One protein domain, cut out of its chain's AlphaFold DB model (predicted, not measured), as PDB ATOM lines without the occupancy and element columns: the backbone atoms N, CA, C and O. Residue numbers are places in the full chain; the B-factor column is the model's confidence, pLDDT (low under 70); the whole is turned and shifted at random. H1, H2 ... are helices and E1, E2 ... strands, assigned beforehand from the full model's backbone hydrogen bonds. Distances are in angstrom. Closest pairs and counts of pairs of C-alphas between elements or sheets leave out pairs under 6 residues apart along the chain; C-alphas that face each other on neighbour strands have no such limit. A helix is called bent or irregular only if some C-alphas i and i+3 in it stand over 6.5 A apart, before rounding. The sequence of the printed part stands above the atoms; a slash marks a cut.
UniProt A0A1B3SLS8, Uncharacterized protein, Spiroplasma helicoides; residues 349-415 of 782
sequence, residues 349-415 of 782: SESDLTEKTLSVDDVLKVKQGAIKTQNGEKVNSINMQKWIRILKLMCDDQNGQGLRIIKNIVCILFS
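Overview. This is residues 349 to 415 of the 782 residues of an uncharacterized protein of Spiroplasma helicoides (UniProt A0A1B3SLS8). Helices H3 and H4 form a V that meets near residues 396 to 398, with the short helix H1 between its arms; H2 packs on the far part of H4, and a long unnamed stretch, residues 368 to 380, runs from H2 round to E1, closing a loose, elongated ring. The printed part has 67 residues, with named elements in the order H1, H2, E1, H3, H4: mostly helix. It is only just loose, close to compact, with a radius of gyration of the C-alphas of 13.2 A and spans of 41 by 26 by 17 A.

Along the chain. H1, residues 350 to 354, begins with C-alpha 350 at (234.236, 277.510, 243.458) and is 6.1 A long. H2, residues 360 to 367, measures 10.1 A. E1, residues 381 to 383, measures 6.9 A and pairs with no named strand. H3, residues 384 to 396, measures 18.5 A. H4, residues 398 to 414, measures 24.8 A and ends with C-alpha 414 at (218.877, 266.337, 240.516); it is irregular, with C-alphas 399 and 402 8.3 A apart.

Arrangement. H4 is the hub. With residues 401 to 406 alone it touches H3, opposite ways at a steep tilt of 56 degrees; the closest C-alphas, of Met 394 and Gly 402, are 3.7 A apart. H1 touches H4, closest at the C-alphas of Leu 353 and Ile 405, 5.4 A, and H3, at those of Glu 350 and Lys 386, 6.6 A. H4 touches H2 with residues 411 to 412 alone, the same way at a steep tilt of 60 degrees; the C-alphas of Val 363 and Ile 412 are closest, 5.7 A. H2 and H3 are apart. E1 and H3 meet only through their link. In H1 and H3 every O i to N i+4 pair is within hydrogen-bond range, in H2 3 of 4 and in H4 11 of 13.

Size, cuts and confidence. The C-alphas of Gly 376 and Asn 399 are farthest apart, 41.2 A. The link from H2 to E1 is long, 13 residues, and within it residues 373 to 374 pair with 377 to 378, antiparallel. The printed part has no cut, and no printed residue is under 70 in pLDDT.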
ATOM      1  N   SER A 349     233.163 275.668 239.009       92.19
ATOM      2  CA  SER A 349     234.131 276.471 239.765       92.19
ATOM      3  C   SER A 349     233.663 276.733 241.202       92.19
ATOM      4  O   SER A 349     232.491 276.570 241.537       92.19
ATOM      5  N   GLU A 350     234.581 277.158 242.074       92.25
ATOM      6  CA  GLU A 350     234.236 277.510 243.458       92.25
ATOM      7  C   GLU A 350     233.208 278.651 243.500       92.25
ATOM      8  O   GLU A 350     232.162 278.497 244.120       92.25
ATOM      9  N   SER A 351     233.443 279.731 242.744       92.81
ATOM     10  CA  SER A 351     232.516 280.871 242.609       92.81
ATOM     11  C   SER A 351     231.146 280.446 242.059       92.81
ATOM     12  O   SER A 351     230.113 280.918 242.542       92.81
ATOM     13  N   ASP A 352     231.103 279.490 241.116       93.25
ATOM     14  CA  ASP A 352     229.835 278.950 240.611       93.25
ATOM     15  C   ASP A 352     228.980 278.341 241.728       93.25
ATOM     16  O   ASP A 352     227.755 278.454 241.702       93.25
ATOM     17  N   LEU A 353     229.630 277.696 242.696       92.38
ATOM     18  CA  LEU A 353     228.975 276.996 243.792       92.38
ATOM     19  C   LEU A 353     228.676 277.917 244.981       92.38
ATOM     20  O   LEU A 353     227.670 277.690 245.656       92.38
ATOM     21  N   THR A 354     229.499 278.938 245.233       91.94
ATOM     22  CA  THR A 354     229.454 279.742 246.469       91.94
ATOM     23  C   THR A 354     228.844 281.134 246.290       91.94
ATOM     24  O   THR A 354     228.144 281.611 247.185       91.94
ATOM     25  N   GLU A 355     229.051 281.795 245.149       89.38
ATOM     26  CA  GLU A 355     228.689 283.209 244.967       89.38
ATOM     27  C   GLU A 355     227.348 283.381 244.243       89.38
ATOM     28  O   GLU A 355     226.550 284.262 244.583       89.38
ATOM     29  N   LYS A 356     227.028 282.503 243.286       89.69
ATOM     30  CA  LYS A 356     225.801 282.589 242.476       89.69
ATOM     31  C   LYS A 356     224.839 281.428 242.719       89.69
ATOM     32  O   LYS A 356     225.217 280.380 243.228       89.69
ATOM     33  N   THR A 357     223.571 281.623 242.371       89.12
ATOM     34  CA  THR A 357     222.593 280.529 242.296       89.12
ATOM     35  C   THR A 357     222.622 279.968 240.882       89.12
ATOM     36  O   THR A 357     222.396 280.710 239.929       89.12
ATOM     37  N   LEU A 358     222.921 278.678 240.746       89.19
ATOM     38  CA  LEU A 358     222.972 278.008 239.452       89.19
ATOM     39  C   LEU A 358     221.570 277.830 238.884       89.19
ATOM     40  O   LEU A 358     220.696 277.241 239.524       89.19
ATOM     41  N   SER A 359     221.378 278.296 237.651       85.19
ATOM     42  CA  SER A 359     220.192 277.941 236.886       85.19
ATOM     43  C   SER A 359     220.323 276.523 236.329       85.19
ATOM     44  O   SER A 359     221.419 275.982 236.159       85.19
ATOM     45  N   VAL A 360     219.187 275.927 235.982       79.81
ATOM     46  CA  VAL A 360     219.145 274.644 235.272       79.81
ATOM     47  C   VAL A 360     219.940 274.709 233.962       79.81
ATOM     48  O   VAL A 360     220.667 273.771 233.646       79.81
ATOM     49  N   ASP A 361     219.870 275.822 233.231       83.31
ATOM     50  CA  ASP A 361     220.616 276.002 231.981       83.31
ATOM     51  C   ASP A 361     222.135 276.009 232.204       83.31
ATOM     52  O   ASP A 361     222.875 275.443 231.398       83.31
ATOM     53  N   ASP A 362     222.613 276.601 233.304       88.88
ATOM     54  CA  ASP A 362     224.036 276.563 233.666       88.88
ATOM     55  C   ASP A 362     224.496 275.126 233.920       88.88
ATOM     56  O   ASP A 362     225.539 274.702 233.419       88.88
ATOM     57  N   VAL A 363     223.673 274.347 234.626       89.56
ATOM     58  CA  VAL A 363     223.935 272.927 234.873       89.56
ATOM     59  C   VAL A 363     223.913 272.126 233.570       89.56
ATOM     60  O   VAL A 363     224.788 271.286 233.360       89.56
ATOM     61  N   LEU A 364     222.951 272.372 232.672       86.31
ATOM     62  CA  LEU A 364     222.821 271.631 231.415       86.31
ATOM     63  C   LEU A 364     223.988 271.877 230.460       86.31
ATOM     64  O   LEU A 364     224.424 270.924 229.813       86.31
ATOM     65  N   LYS A 365     224.524 273.103 230.408       89.62
ATOM     66  CA  LYS A 365     225.725 273.423 229.617       89.62
ATOM     67  C   LYS A 365     226.911 272.543 230.006       89.62
ATOM     68  O   LYS A 365     227.623 272.070 229.129       89.62
ATOM     69  N   VAL A 366     227.095 272.297 231.301       91.31
ATOM     70  CA  VAL A 366     228.174 271.441 231.811       91.31
ATOM     71  C   VAL A 366     227.821 269.960 231.658       91.31
ATOM     72  O   VAL A 366     228.608 269.190 231.118       91.31
ATOM     73  N   LYS A 367     226.609 269.557 232.063       90.25
ATOM     74  CA  LYS A 367     226.136 268.159 232.033       90.25
ATOM     75  C   LYS A 367     226.189 267.556 230.626       90.25
ATOM     76  O   LYS A 367     226.583 266.405 230.463       90.25
ATOM     77  N   GLN A 368     225.747 268.326 229.631       89.88
ATOM     78  CA  GLN A 368     225.643 267.900 228.230       89.88
ATOM     79  C   GLN A 368     226.820 268.371 227.371       89.88
ATOM     80  O   GLN A 368     226.920 267.978 226.210       89.88
ATOM     81  N   GLY A 369     227.686 269.222 227.919       89.69
ATOM     82  CA  GLY A 369     228.928 269.618 227.275       89.69
ATOM     83  C   GLY A 369     229.910 268.453 227.191       89.69
ATOM     84  O   GLY A 369     229.811 267.469 227.931       89.69
ATOM     85  N   ALA A 370     230.874 268.574 226.278       91.69
ATOM     86  CA  ALA A 370     231.992 267.644 226.226       91.69
ATOM     87  C   ALA A 370     232.783 267.711 227.540       91.69
ATOM     88  O   ALA A 370     233.026 268.801 228.067       91.69
ATOM     89  N   ILE A 371     233.199 266.552 228.051       93.81
ATOM     90  CA  ILE A 371     234.080 266.496 229.220       93.81
ATOM     91  C   ILE A 371     235.361 267.263 228.887       93.81
ATOM     92  O   ILE A 371     235.958 267.066 227.826       93.81
ATOM     93  N   LYS A 372     235.767 268.159 229.793       89.81
ATOM     94  CA  LYS A 372     236.951 268.999 229.610       89.81
ATOM     95  C   LYS A 372     238.172 268.125 229.334       89.81
ATOM     96  O   LYS A 372     238.381 267.121 230.014       89.81
ATOM     97  N   THR A 373     238.989 268.537 228.372       88.94
ATOM     98  CA  THR A 373     240.258 267.882 228.065       88.94
ATOM     99  C   THR A 373     241.446 268.779 228.390       88.94
ATOM    100  O   THR A 373     241.374 270.005 228.291       88.94
ATOM    101  N   GLN A 374     242.549 268.158 228.792       84.50
ATOM    102  CA  GLN A 374     243.845 268.780 229.015       84.50
ATOM    103  C   GLN A 374     244.901 267.880 228.373       84.50
ATOM    104  O   GLN A 374     244.878 266.671 228.555       84.50
ATOM    105  N   ASN A 375     245.787 268.453 227.551       83.50
ATOM    106  CA  ASN A 375     246.797 267.703 226.787       83.50
ATOM    107  C   ASN A 375     246.231 266.560 225.911       83.50
ATOM    108  O   ASN A 375     246.921 265.589 225.631       83.50
ATOM    109  N   GLY A 376     244.981 266.686 225.451       81.50
ATOM    110  CA  GLY A 376     244.312 265.671 224.630       81.50
ATOM    111  C   GLY A 376     243.605 264.563 225.420       81.50
ATOM    112  O   GLY A 376     242.916 263.749 224.810       81.50
ATOM    113  N   GLU A 377     243.693 264.563 226.752       85.75
ATOM    114  CA  GLU A 377     243.055 263.578 227.632       85.75
ATOM    115  C   GLU A 377     241.930 264.221 228.452       85.75
ATOM    116  O   GLU A 377     241.964 265.417 228.737       85.75
ATOM    117  N   LYS A 378     240.891 263.454 228.803       91.06
ATOM    118  CA  LYS A 378     239.785 263.947 229.645       91.06
ATOM    119  C   LYS A 378     240.314 264.216 231.051       91.06
ATOM    120  O   LYS A 378     240.971 263.354 231.620       91.06
ATOM    121  N   VAL A 379     239.983 265.374 231.621       91.06
ATOM    122  CA  VAL A 379     240.418 265.754 232.973       91.06
ATOM    123  C   VAL A 379     239.879 264.744 233.986       91.06
ATOM    124  O   VAL A 379     238.668 264.657 234.198       91.06
ATOM    125  N   ASN A 380     240.787 263.983 234.594       92.00
ATOM    126  CA  ASN A 380     240.495 262.880 235.503       92.00
ATOM    127  C   ASN A 380     240.979 263.160 236.932       92.00
ATOM    128  O   ASN A 380     241.557 262.303 237.600       92.00
ATOM    129  N   SER A 381     240.746 264.378 237.406       91.44
ATOM    130  CA  SER A 381     241.239 264.820 238.701       91.44
ATOM    131  C   SER A 381     240.233 265.687 239.449       91.44
ATOM    132  O   SER A 381     239.331 266.266 238.844       91.44
ATOM    133  N   ILE A 382     240.372 265.739 240.776       90.50
ATOM    134  CA  ILE A 382     239.547 266.571 241.664       90.50
ATOM    135  C   ILE A 382     240.413 267.544 242.457       90.50
ATOM    136  O   ILE A 382     241.476 267.172 242.951       90.50
ATOM    137  N   ASN A 383     239.942 268.776 242.644       89.38
ATOM    138  CA  ASN A 383     240.583 269.716 243.564       89.38
ATOM    139  C   ASN A 383     240.030 269.529 244.988       89.38
ATOM    140  O   ASN A 383     238.983 270.073 245.346       89.38
ATOM    141  N   MET A 384     240.738 268.764 245.825       83.56
ATOM    142  CA  MET A 384     240.300 268.466 247.194       83.56
ATOM    143  C   MET A 384     240.239 269.730 248.061       83.56
ATOM    144  O   MET A 384     239.317 269.889 248.862       83.56
ATOM    145  N   GLN A 385     241.181 270.658 247.879       83.31
ATOM    146  CA  GLN A 385     241.228 271.881 248.677       83.31
ATOM    147  C   GLN A 385     240.031 272.797 248.391       83.31
ATOM    148  O   GLN A 385     239.453 273.354 249.325       83.31
ATOM    149  N   LYS A 386     239.598 272.883 247.124       88.88
ATOM    150  CA  LYS A 386     238.346 273.551 246.735       88.88
ATOM    151  C   LYS A 386     237.158 272.991 247.515       88.88
ATOM    152  O   LYS A 386     236.374 273.750 248.075       88.88
ATOM    153  N   TRP A 387     237.030 271.667 247.592       88.94
ATOM    154  CA  TRP A 387     235.917 271.033 248.302       88.94
ATOM    155  C   TRP A 387     235.966 271.237 249.811       88.94
ATOM    156  O   TRP A 387     234.919 271.469 250.407       88.94
ATOM    157  N   ILE A 388     237.150 271.227 250.426       85.88
ATOM    158  CA  ILE A 388     237.295 271.552 251.851       85.88
ATOM    159  C   ILE A 388     236.811 272.983 252.124       85.88
ATOM    160  O   ILE A 388     236.019 273.184 253.044       85.88
ATOM    161  N   ARG A 389     237.187 273.958 251.280       87.12
ATOM    162  CA  ARG A 389     236.698 275.346 251.389       87.12
ATOM    163  C   ARG A 389     235.182 275.448 251.214       87.12
ATOM    164  O   ARG A 389     234.514 276.073 252.033       87.12
ATOM    165  N   ILE A 390     234.619 274.793 250.197       90.62
ATOM    166  CA  ILE A 390     233.165 274.779 249.955       90.62
ATOM    167  C   ILE A 390     232.414 274.169 251.145       90.62
ATOM    168  O   ILE A 390     231.422 274.735 251.602       90.62
ATOM    169  N   LEU A 391     232.879 273.032 251.669       90.94
ATOM    170  CA  LEU A 391     232.264 272.375 252.825       90.94
ATOM    171  C   LEU A 391     232.357 273.246 254.083       90.94
ATOM    172  O   LEU A 391     231.396 273.315 254.844       90.94
ATOM    173  N   LYS A 392     233.464 273.970 254.273       88.31
ATOM    174  CA  LYS A 392     233.607 274.921 255.377       88.31
ATOM    175  C   LYS A 392     232.601 276.072 255.272       88.31
ATOM    176  O   LYS A 392     231.891 276.348 256.236       88.31
ATOM    177  N   LEU A 393     232.444 276.659 254.082       91.44
ATOM    178  CA  LEU A 393     231.413 277.674 253.823       91.44
ATOM    179  C   LEU A 393     229.992 277.137 254.061       91.44
ATOM    180  O   LEU A 393     229.125 277.868 254.541       91.44
ATOM    181  N   MET A 394     229.749 275.855 253.767       91.94
ATOM    182  CA  MET A 394     228.490 275.189 254.108       91.94
ATOM    183  C   MET A 394     228.267 275.071 255.617       91.94
ATOM    184  O   MET A 394     227.148 275.307 256.071       91.94
ATOM    185  N   CYS A 395     229.295 274.708 256.387       90.44
ATOM    186  CA  CYS A 395     229.212 274.613 257.845       90.44
ATOM    187  C   CYS A 395     228.961 275.978 258.497       90.44
ATOM    188  O   CYS A 395     228.079 276.087 259.353       90.44
ATOM    189  N   ASP A 396     229.700 277.004 258.067       89.56
ATOM    190  CA  ASP A 396     229.635 278.353 258.636       89.56
ATOM    191  C   ASP A 396     228.326 279.068 258.257       89.56
ATOM    192  O   ASP A 396     227.729 279.769 259.077       89.56
ATOM    193  N   ASP A 397     227.848 278.861 257.022       91.06
ATOM    194  CA  ASP A 397     226.578 279.374 256.490       91.06
ATOM    195  C   ASP A 397     226.362 280.880 256.746       91.06
ATOM    196  O   ASP A 397     225.263 281.344 257.070       91.06
ATOM    197  N   GLN A 398     227.427 281.670 256.600       89.12
ATOM    198  CA  GLN A 398     227.351 283.121 256.737       89.12
ATOM    199  C   GLN A 398     226.480 283.702 255.617       89.12
ATOM    200  O   GLN A 398     226.646 283.375 254.442       89.12
ATOM    201  N   ASN A 399     225.516 284.553 255.978       86.62
ATOM    202  CA  ASN A 399     224.586 285.189 255.034       86.62
ATOM    203  C   ASN A 399     223.834 284.200 254.108       86.62
ATOM    204  O   ASN A 399     223.468 284.553 252.986       86.62
ATOM    205  N   GLY A 400     223.607 282.956 254.553       89.62
ATOM    206  CA  GLY A 400     222.900 281.931 253.774       89.62
ATOM    207  C   GLY A 400     223.721 281.309 252.635       89.62
ATOM    208  O   GLY A 400     223.146 280.709 251.721       89.62
ATOM    209  N   GLN A 401     225.050 281.464 252.645       92.12
ATOM    210  CA  GLN A 401     225.934 280.842 251.655       92.12
ATOM    211  C   GLN A 401     225.850 279.311 251.675       92.12
ATOM    212  O   GLN A 401     225.823 278.697 250.611       92.12
ATOM    213  N   GLY A 402     225.717 278.684 252.845       92.88
ATOM    214  CA  GLY A 402     225.590 277.233 252.945       92.88
ATOM    215  C   GLY A 402     224.294 276.725 252.317       92.88
ATOM    216  O   GLY A 402     224.322 275.777 251.528       92.88
ATOM    217  N   LEU A 403     223.178 277.428 252.556       91.56
ATOM    218  CA  LEU A 403     221.909 277.156 251.870       91.56
ATOM    219  C   LEU A 403     222.037 277.293 250.339       91.56
ATOM    220  O   LEU A 403     221.465 276.504 249.585       91.56
ATOM    221  N   ARG A 404     222.774 278.297 249.855       92.50
ATOM    222  CA  ARG A 404     223.007 278.488 248.415       92.50
ATOM    223  C   ARG A 404     223.809 277.334 247.822       92.50
ATOM    224  O   ARG A 404     223.392 276.774 246.810       92.50
ATOM    225  N   ILE A 405     224.902 276.946 248.475       93.94
ATOM    226  CA  ILE A 405     225.760 275.847 248.030       93.94
ATOM    227  C   ILE A 405     224.959 274.541 247.961       93.94
ATOM    228  O   ILE A 405     225.000 273.860 246.936       93.94
ATOM    229  N   ILE A 406     224.168 274.199 248.988       91.69
ATOM    230  CA  ILE A 406     223.369 272.963 248.942       91.69
ATOM    231  C   ILE A 406     222.320 273.004 247.826       91.69
ATOM    232  O   ILE A 406     222.119 271.997 247.151       91.69
ATOM    233  N   LYS A 407     221.687 274.158 247.572       90.81
ATOM    234  CA  LYS A 407     220.755 274.315 246.445       90.81
ATOM    235  C   LYS A 407     221.453 274.091 245.107       90.81
ATOM    236  O   LYS A 407     220.914 273.379 244.263       90.81
ATOM    237  N   ASN A 408     222.661 274.626 244.941       92.50
ATOM    238  CA  ASN A 408     223.477 274.422 243.748       92.50
ATOM    239  C   ASN A 408     223.851 272.944 243.567       92.50
ATOM    240  O   ASN A 408     223.636 272.397 242.488       92.50
ATOM    241  N   ILE A 409     224.314 272.265 244.622       92.00
ATOM    242  CA  ILE A 409     224.633 270.826 244.588       92.00
ATOM    243  C   ILE A 409     223.392 269.999 244.224       92.00
ATOM    244  O   ILE A 409     223.466 269.111 243.371       92.00
ATOM    245  N   VAL A 410     222.233 270.296 244.824       89.50
ATOM    246  CA  VAL A 410     220.976 269.606 244.496       89.50
ATOM    247  C   VAL A 410     220.566 269.874 243.047       89.50
ATOM    248  O   VAL A 410     220.133 268.945 242.375       89.50
ATOM    249  N   CYS A 411     220.748 271.092 242.532       86.88
ATOM    250  CA  CYS A 411     220.467 271.427 241.135       86.88
ATOM    251  C   CYS A 411     221.387 270.660 240.171       86.88
ATOM    252  O   CYS A 411     220.906 270.043 239.219       86.88
ATOM    253  N   ILE A 412     222.691 270.604 240.460       89.38
ATOM    254  CA  ILE A 412     223.673 269.852 239.664       89.38
ATOM    255  C   ILE A 412     223.285 268.374 239.581       89.38
ATOM    256  O   ILE A 412     223.196 267.811 238.492       89.38
ATOM    257  N   LEU A 413     222.998 267.748 240.724       88.94
ATOM    258  CA  LEU A 413     222.715 266.315 240.781       88.94
ATOM    259  C   LEU A 413     221.300 265.968 240.293       88.94
ATOM    260  O   LEU A 413     221.118 264.989 239.577       88.94
ATOM    261  N   PHE A 414     220.282 266.740 240.662       84.12
ATOM    262  CA  PHE A 414     218.877 266.337 240.516       84.12
ATOM    263  C   PHE A 414     218.068 267.172 239.523       84.12
ATOM    264  O   PHE A 414     216.867 266.935 239.408       84.12
ATOM    265  N   SER A 415     218.687 268.104 238.786       79.44
ATOM    266  CA  SER A 415     217.998 268.839 237.714       79.44
ATOM    267  C   SER A 415     217.292 267.882 236.756       79.44
ATOM    268  O   SER A 415     217.899 266.968 236.183       79.44
TER     269      SER A 415